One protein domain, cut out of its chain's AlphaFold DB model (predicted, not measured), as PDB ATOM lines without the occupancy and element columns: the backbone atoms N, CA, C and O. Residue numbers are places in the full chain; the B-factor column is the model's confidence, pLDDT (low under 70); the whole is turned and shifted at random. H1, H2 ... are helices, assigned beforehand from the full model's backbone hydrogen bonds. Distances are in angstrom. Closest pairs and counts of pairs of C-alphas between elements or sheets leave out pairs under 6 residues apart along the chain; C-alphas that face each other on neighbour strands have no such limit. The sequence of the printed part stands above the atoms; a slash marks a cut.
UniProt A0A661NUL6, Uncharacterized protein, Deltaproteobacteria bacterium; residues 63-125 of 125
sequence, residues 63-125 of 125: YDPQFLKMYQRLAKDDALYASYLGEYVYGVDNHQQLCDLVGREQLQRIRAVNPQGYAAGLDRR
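What this domain is: This is residues 63 to 125 of the 125 residues of an uncharacterized protein of Deltaproteobacteria bacterium (UniProt A0A661NUL6). Four short helices follow one another round a loose, flat arc, H1 and H2 making a helical hairpin and H3 and H4 continuing the curve. A tail without named elements, residues 110 to 125, loops out past H4 and folds back. The 63 printed residues, all helix in class with no named strand, are loose, with a radius of gyration of the C-alphas of 13.6 A and spans of 42 by 27 by 15 A.

How they stand to each other: H1, residues 65 to 74, and H2, residues 78 to 88, touch at Leu 74 and Leu 80, their closest C-alphas, 5.0 A apart; they run opposite ways at a steep tilt of 42 degrees. H3, residues 95 to 102, is close to H2 but not clearly touching, the closest C-alphas, of Tyr 88 and Leu 98, being 6.2 A apart. H4, residues 104 to 109, is about perpendicular to H3, at 79 degrees, and close but not clearly touching, the closest C-alphas, of Cys 99 and Leu 107, being 7.6 A apart. H1 and H3 are only just apart, at 8.4 A. In the four helices every O i to N i+4 pair is within hydrogen-bond range.

Where its parts are: H1 begins at C-alpha 65 (92.874, 125.208, 201.113) and is 14.1 A long; H2 is 15.1 A, H3 10.7 A. H4, 8.6 A, ends at C-alpha 109 (97.497, 121.934, 210.597).

The domain as a whole: The C-alphas farthest apart, of Ala 79 and Pro 115, are 42.9 A apart. The printed part has no cut, no link between helices is long, and no printed residue is under 70 in pLDDT.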
ATOM      1  N   TYR A  63      92.217 118.381 203.095       95.56
ATOM      2  CA  TYR A  63      92.842 119.115 201.995       95.56
ATOM      3  C   TYR A  63      93.503 120.407 202.492       95.56
ATOM      4  O   TYR A  63      93.119 120.969 203.519       95.56
ATOM      5  N   ASP A  64      94.465 120.919 201.725       96.56
ATOM      6  CA  ASP A  64      95.125 122.192 202.006       96.56
ATOM      7  C   ASP A  64      94.471 123.338 201.209       96.56
ATOM      8  O   ASP A  64      94.806 123.560 200.038       96.56
ATOM      9  N   PRO A  65      93.537 124.108 201.807       94.50
ATOM     10  CA  PRO A  65      92.874 125.208 201.113       94.50
ATOM     11  C   PRO A  65      93.853 126.305 200.690       94.50
ATOM     12  O   PRO A  65      93.626 126.956 199.672       94.50
ATOM     13  N   GLN A  66      94.930 126.532 201.447       94.25
ATOM     14  CA  GLN A  66      95.892 127.591 201.146       94.25
ATOM     15  C   GLN A  66      96.699 127.224 199.901       94.25
ATOM     16  O   GLN A  66      96.802 128.033 198.974       94.25
ATOM     17  N   PHE A  67      97.180 125.981 199.835       96.69
ATOM     18  CA  PHE A  67      97.916 125.478 198.679       96.69
ATOM     19  C   PHE A  67      97.032 125.392 197.430       96.69
ATOM     20  O   PHE A  67      97.426 125.854 196.358       96.69
ATOM     21  N   LEU A  68      95.795 124.899 197.559       96.75
ATOM     22  CA  LEU A  68      94.854 124.826 196.434       96.75
ATOM     23  C   LEU A  68      94.479 126.211 195.887       96.75
ATOM     24  O   LEU A  68      94.373 126.390 194.673       96.75
ATOM     25  N   LYS A  69      94.323 127.219 196.753       96.19
ATOM     26  CA  LYS A  69      94.091 128.609 196.330       96.19
ATOM     27  C   LYS A  69      95.304 129.229 195.657       96.19
ATOM     28  O   LYS A  69      95.147 129.950 194.669       96.19
ATOM     29  N   MET A  70      96.500 128.965 196.181       97.19
ATOM     30  CA  MET A  70      97.745 129.376 195.542       97.19
ATOM     31  C   MET A  70      97.822 128.784 194.133       97.19
ATOM     32  O   MET A  70      97.966 129.547 193.180       97.19
ATOM     33  N   TYR A  71      97.630 127.468 193.993       97.94
ATOM     34  CA  TYR A  71      97.568 126.793 192.698       97.94
ATOM     35  C   TYR A  71      96.528 127.441 191.775       97.94
ATOM     36  O   TYR A  71      96.871 127.862 190.675       97.94
ATOM     37  N   GLN A  72      95.284 127.623 192.235       97.75
ATOM     38  CA  GLN A  72      94.216 128.239 191.440       97.75
ATOM     39  C   GLN A  72      94.580 129.649 190.949       97.75
ATOM     40  O   GLN A  72      94.194 130.038 189.847       97.75
ATOM     41  N   ARG A  73      95.274 130.444 191.769       97.94
ATOM     42  CA  ARG A  73      95.722 131.788 191.391       97.94
ATOM     43  C   ARG A  73      96.831 131.728 190.342       97.94
ATOM     44  O   ARG A  73      96.752 132.468 189.368       97.94
ATOM     45  N   LEU A  74      97.845 130.889 190.554       98.25
ATOM     46  CA  LEU A  74      99.022 130.806 189.683       98.25
ATOM     47  C   LEU A  74      98.698 130.131 188.343       98.25
ATOM     48  O   LEU A  74      99.198 130.565 187.318       98.25
ATOM     49  N   ALA A  75      97.796 129.148 188.329       97.94
ATOM     50  CA  ALA A  75      97.390 128.418 187.126       97.94
ATOM     51  C   ALA A  75      96.577 129.250 186.113       97.94
ATOM     52  O   ALA A  75      96.270 128.765 185.029       97.94
ATOM     53  N   LYS A  76      96.183 130.485 186.455       98.06
ATOM     54  CA  LYS A  76      95.427 131.380 185.559       98.06
ATOM     55  C   LYS A  76      96.306 132.189 184.604       98.06
ATOM     56  O   LYS A  76      95.760 132.875 183.746       98.06
ATOM     57  N   ASP A  77      97.621 132.152 184.785       98.50
ATOM     58  CA  ASP A  77      98.593 132.883 183.978       98.50
ATOM     59  C   ASP A  77      99.769 131.963 183.649       98.50
ATOM     60  O   ASP A  77     100.329 131.331 184.543       98.50
ATOM     61  N   ASP A  78     100.148 131.883 182.376       98.50
ATOM     62  CA  ASP A  78     101.137 130.908 181.906       98.50
ATOM     63  C   ASP A  78     102.526 131.120 182.528       98.50
ATOM     64  O   ASP A  78     103.226 130.152 182.830       98.50
ATOM     65  N   ALA A  79     102.934 132.372 182.760       98.50
ATOM     66  CA  ALA A  79     104.238 132.676 183.344       98.50
ATOM     67  C   ALA A  79     104.269 132.332 184.843       98.50
ATOM     68  O   ALA A  79     105.247 131.765 185.347       98.50
ATOM     69  N   LEU A  80     103.179 132.622 185.558       98.44
ATOM     70  CA  LEU A  80     103.018 132.237 186.960       98.44
ATOM     71  C   LEU A  80     102.879 130.721 187.124       98.44
ATOM     72  O   LEU A  80     103.447 130.154 188.057       98.44
ATOM     73  N   TYR A  81     102.180 130.049 186.212       98.62
ATOM     74  CA  TYR A  81     102.049 128.599 186.223       98.62
ATOM     75  C   TYR A  81     103.383 127.906 185.932       98.62
ATOM     76  O   TYR A  81     103.741 126.956 186.626       98.62
ATOM     77  N   ALA A  82     104.173 128.422 184.988       98.62
ATOM     78  CA  ALA A  82     105.530 127.935 184.748       98.62
ATOM     79  C   ALA A  82     106.416 128.075 185.997       98.62
ATOM     80  O   ALA A  82     107.177 127.164 186.316       98.62
ATOM     81  N   SER A  83     106.269 129.178 186.742       98.38
ATOM     82  CA  SER A  83     106.963 129.375 188.022       98.38
ATOM     83  C   SER A  83     106.506 128.363 189.079       98.38
ATOM     84  O   SER A  83     107.342 127.753 189.735       98.38
ATOM     85  N   TYR A  84     105.194 128.113 189.188       98.44
ATOM     86  CA  TYR A  84     104.633 127.083 190.071       98.44
ATOM     87  C   TYR A  84     105.198 125.691 189.762       98.44
ATOM     88  O   TYR A  84     105.631 124.989 190.672       98.44
ATOM     89  N   LEU A  85     105.227 125.299 188.485       98.50
ATOM     90  CA  LEU A  85     105.801 124.018 188.080       98.50
ATOM     91  C   LEU A  85     107.303 123.964 188.378       98.50
ATOM     92  O   LEU A  85     107.792 122.947 188.856       98.50
ATOM     93  N   GLY A  86     108.025 125.059 188.131       98.50
ATOM     94  CA  GLY A  86     109.447 125.170 188.441       98.50
ATOM     95  C   GLY A  86     109.758 124.987 189.926       98.50
ATOM     96  O   GLY A  86     110.760 124.367 190.250       98.50
ATOM     97  N   GLU A  87     108.902 125.480 190.818       98.25
ATOM     98  CA  GLU A  87     109.116 125.416 192.267       98.25
ATOM     99  C   GLU A  87     108.602 124.111 192.893       98.25
ATOM    100  O   GLU A  87     109.340 123.441 193.608       98.25
ATOM    101  N   TYR A  88     107.358 123.719 192.604       98.12
ATOM    102  CA  TYR A  88     106.673 122.633 193.318       98.12
ATOM    103  C   TYR A  88     106.696 121.280 192.593       98.12
ATOM    104  O   TYR A  88     106.252 120.288 193.167       98.12
ATOM    105  N   VAL A  89     107.165 121.222 191.340       97.62
ATOM    106  CA  VAL A  89     107.160 119.985 190.535       97.62
ATOM    107  C   VAL A  89     108.549 119.653 189.999       97.62
ATOM    108  O   VAL A  89     109.089 118.602 190.311       97.62
ATOM    109  N   TYR A  90     109.140 120.534 189.195       98.25
ATOM    110  CA  TYR A  90     110.446 120.310 188.567       98.25
ATOM    111  C   TYR A  90     111.620 120.687 189.474       98.25
ATOM    112  O   TYR A  90     112.737 120.235 189.238       98.25
ATOM    113  N   GLY A  91     111.377 121.532 190.478       98.00
ATOM    114  CA  GLY A  91     112.379 121.987 191.444       98.00
ATOM    115  C   GLY A  91     112.564 121.062 192.643       98.00
ATOM    116  O   GLY A  91     113.396 121.355 193.497       98.00
ATOM    117  N   VAL A  92     111.800 119.969 192.715       98.06
ATOM    118  CA  VAL A  92     111.869 118.963 193.778       98.06
ATOM    119  C   VAL A  92     112.231 117.604 193.183       98.06
ATOM    120  O   VAL A  92     111.709 117.208 192.145       98.06
ATOM    121  N   ASP A  93     113.105 116.860 193.855       97.69
ATOM    122  CA  ASP A  93     113.554 115.541 193.389       97.69
ATOM    123  C   ASP A  93     112.534 114.432 193.691       97.69
ATOM    124  O   ASP A  93     112.582 113.351 193.102       97.69
ATOM    125  N   ASN A  94     111.652 114.650 194.670       96.88
ATOM    126  CA  ASN A  94     110.655 113.683 195.123       96.88
ATOM    127  C   ASN A  94     109.554 114.349 195.964       96.88
ATOM    128  O   ASN A  94     109.644 115.517 196.347       96.88
ATOM    129  N   HIS A  95     108.521 113.570 196.296       96.62
ATOM    130  CA  HIS A  95     107.372 114.036 197.077       96.62
ATOM    131  C   HIS A  95     107.745 114.513 198.485       96.62
ATOM    132  O   HIS A  95     107.160 115.467 198.987       96.62
ATOM    133  N   GLN A  96     108.751 113.901 199.119       95.75
ATOM    134  CA  GLN A  96     109.192 114.337 200.445       95.75
ATOM    135  C   GLN A  96     109.757 115.761 200.404       95.75
ATOM    136  O   GLN A  96     109.456 116.553 201.291       95.75
ATOM    137  N   GLN A  97     110.503 116.120 199.355       97.62
ATOM    138  CA  GLN A  97     110.986 117.492 199.181       97.62
ATOM    139  C   GLN A  97     109.842 118.492 198.950       97.62
ATOM    140  O   GLN A  97     109.903 119.601 199.479       97.62
ATOM    141  N   LEU A  98     108.771 118.106 198.241       97.75
ATOM    142  CA  LEU A  98     107.552 118.923 198.159       97.75
ATOM    143  C   LEU A  98     106.934 119.135 199.550       97.75
ATOM    144  O   LEU A  98     106.610 120.264 199.919       97.75
ATOM    145  N   CYS A  99     106.801 118.072 200.348       96.62
ATOM    146  CA  CYS A  99     106.293 118.164 201.718       96.62
ATOM    147  C   CYS A  99     107.177 119.047 202.616       96.62
ATOM    148  O   CYS A  99     106.659 119.820 203.425       96.62
ATOM    149  N   ASP A 100     108.498 118.966 202.465       96.75
ATOM    150  CA  ASP A 100     109.447 119.790 203.213       96.75
ATOM    151  C   ASP A 100     109.349 121.271 202.812       96.75
ATOM    152  O   ASP A 100     109.403 122.139 203.687       96.75
ATOM    153  N   LEU A 101     109.129 121.557 201.521       97.06
ATOM    154  CA  LEU A 101     108.904 122.905 200.993       97.06
ATOM    155  C   LEU A 101     107.595 123.522 201.513       97.06
ATOM    156  O   LEU A 101     107.573 124.691 201.893       97.06
ATOM    157  N   VAL A 102     106.514 122.737 201.568       95.94
ATOM    158  CA  VAL A 102     105.231 123.142 202.177       95.94
ATOM    159  C   VAL A 102     105.397 123.417 203.674       95.94
ATOM    160  O   VAL A 102     104.816 124.358 204.218       95.94
ATOM    161  N   GLY A 103     106.216 122.606 204.340       95.94
ATOM    162  CA  GLY A 103     106.604 122.789 205.727       95.94
ATOM    163  C   GLY A 103     105.733 122.023 206.723       95.94
ATOM    164  O   GLY A 103     104.511 121.897 206.610       95.94
ATOM    165  N   ARG A 104     106.389 121.537 207.784       93.88
ATOM    166  CA  ARG A 104     105.779 120.674 208.811       93.88
ATOM    167  C   ARG A 104     104.606 121.319 209.543       93.88
ATOM    168  O   ARG A 104     103.663 120.617 209.883       93.88
ATOM    169  N   GLU A 105     104.660 122.623 209.803       93.88
ATOM    170  CA  GLU A 105     103.578 123.326 210.505       93.88
ATOM    171  C   GLU A 105     102.275 123.265 209.700       93.88
ATOM    172  O   GLU A 105     101.212 122.964 210.246       93.88
ATOM    173  N   GLN A 106     102.368 123.486 208.387       93.62
ATOM    174  CA  GLN A 106     101.215 123.442 207.499       93.62
ATOM    175  C   GLN A 106     100.660 122.018 207.381       93.62
ATOM    176  O   GLN A 106      99.457 121.817 207.544       93.62
ATOM    177  N   LEU A 107     101.529 121.016 207.205       95.12
ATOM    178  CA  LEU A 107     101.124 119.605 207.160       95.12
ATOM    179  C   LEU A 107     100.490 119.118 208.476       95.12
ATOM    180  O   LEU A 107      99.561 118.309 208.460       95.12
ATOM    181  N   GLN A 108     100.947 119.625 209.626       93.75
ATOM    182  CA  GLN A 108     100.325 119.334 210.920       93.75
ATOM    183  C   GLN A 108      98.946 119.981 211.057       93.75
ATOM    184  O   GLN A 108      98.040 119.365 211.617       93.75
ATOM    185  N   ARG A 109      98.766 121.196 210.531       93.62
ATOM    186  CA  ARG A 109      97.497 121.934 210.597       93.62
ATOM    187  C   ARG A 109      96.358 121.217 209.871       93.62
ATOM    188  O   ARG A 109      95.216 121.303 210.314       93.62
ATOM    189  N   ILE A 110      96.665 120.516 208.780       95.00
ATOM    190  CA  ILE A 110      95.685 119.742 208.004       95.00
ATOM    191  C   ILE A 110      95.513 118.304 208.505       95.00
ATOM    192  O   ILE A 110      94.690 117.573 207.962       95.00
ATOM    193  N   ARG A 111      96.258 117.861 209.524       94.50
ATOM    194  CA  ARG A 111      96.157 116.481 210.009       94.50
ATOM    195  C   ARG A 111      94.754 116.200 210.551       94.50
ATOM    196  O   ARG A 111      94.170 117.020 211.264       94.50
ATOM    197  N   ALA A 112      94.216 115.029 210.221       92.25
ATOM    198  CA  ALA A 112      92.933 114.602 210.748       92.25
ATOM    199  C   ALA A 112      93.030 114.380 212.264       92.25
ATOM    200  O   ALA A 112      94.026 113.859 212.773       92.25
ATOM    201  N   VAL A 113      91.981 114.771 212.988       88.12
ATOM    202  CA  VAL A 113      91.868 114.536 214.432       88.12
ATOM    203  C   VAL A 113      90.837 113.438 214.668       88.12
ATOM    204  O   VAL A 113      89.763 113.438 214.066       88.12
ATOM    205  N   ASN A 114      91.163 112.481 215.532       77.25
ATOM    206  CA  ASN A 114      90.228 111.448 215.971       77.25
ATOM    207  C   ASN A 114      89.320 112.018 217.086       77.25
ATOM    208  O   ASN A 114      89.842 112.683 217.985       77.25
ATOM    209  N   PRO A 115      87.991 111.780 217.075       81.38
ATOM    210  CA  PRO A 115      87.222 110.907 216.171       81.38
ATOM    211  C   PRO A 115      86.656 111.588 214.920       81.38
ATOM    212  O   PRO A 115      85.880 110.973 214.196       81.38
ATOM    213  N   GLN A 116      86.980 112.854 214.661       80.38
ATOM    214  CA  GLN A 116      86.336 113.620 213.591       80.38
ATOM    215  C   GLN A 116      86.717 113.138 212.180       80.38
ATOM    216  O   GLN A 116      85.901 113.253 211.269       80.38
ATOM    217  N   GLY A 117      87.927 112.603 211.982       81.62
ATOM    218  CA  GLY A 117      88.403 112.106 210.680       81.62
ATOM    219  C   GLY A 117      88.809 113.204 209.684       81.62
ATOM    220  O   GLY A 117      89.147 112.895 208.545       81.62
ATOM    221  N   TYR A 118      88.800 114.471 210.116       85.12
ATOM    222  CA  TYR A 118      89.234 115.661 209.371       85.12
ATOM    223  C   TYR A 118      89.899 116.685 210.311       85.12
ATOM    224  O   TYR A 118      89.873 116.529 211.536       85.12
ATOM    225  N   ALA A 119      90.506 117.737 209.750       88.19
ATOM    226  CA  ALA A 119      91.167 118.790 210.521       88.19
ATOM    227  C   ALA A 119      90.151 119.764 211.153       88.19
ATOM    228  O   ALA A 119      89.395 120.462 210.460       88.19
ATOM    229  N   ALA A 120      90.135 119.843 212.485       82.69
ATOM    230  CA  ALA A 120      89.284 120.778 213.215       82.69
ATOM    231  C   ALA A 120      89.829 122.217 213.124       82.69
ATOM    232  O   ALA A 120      91.027 122.446 213.237       82.69
ATOM    233  N   GLY A 121      88.946 123.205 212.937       82.12
ATOM    234  CA  GLY A 121      89.333 124.627 212.947       82.12
ATOM    235  C   GLY A 121      90.087 125.128 211.708       82.12
ATOM    236  O   GLY A 121      90.553 126.265 211.712       82.12
ATOM    237  N   LEU A 122      90.188 124.322 210.645       84.69
ATOM    238  CA  LEU A 122      90.808 124.733 209.384       84.69
ATOM    239  C   LEU A 122      89.999 125.855 208.710       84.69
ATOM    240  O   LEU A 122      88.795 125.692 208.468       84.69
ATOM    241  N   ASP A 123      90.655 126.970 208.374       82.69
ATOM    242  CA  ASP A 123      90.031 128.024 207.570       82.69
ATOM    243  C   ASP A 123      89.947 127.582 206.108       82.69
ATOM    244  O   ASP A 123      90.948 127.495 205.399       82.69
ATOM    245  N   ARG A 124      88.725 127.254 205.689       82.31
ATOM    246  CA  ARG A 124      88.396 126.761 204.344       82.31
ATOM    247  C   ARG A 124      87.833 127.857 203.440       82.31
ATOM    248  O   ARG A 124      87.533 127.586 202.279       82.31
ATOM    249  N   ARG A 125      87.624 129.060 203.983       73.12
ATOM    250  CA  ARG A 125      87.122 130.212 203.226       73.12
ATOM    251  C   ARG A 125      88.215 130.810 202.393       73.12
ATOM    252  O   ARG A 125      89.389 130.753 202.811       73.12
TER     253      ARG A 125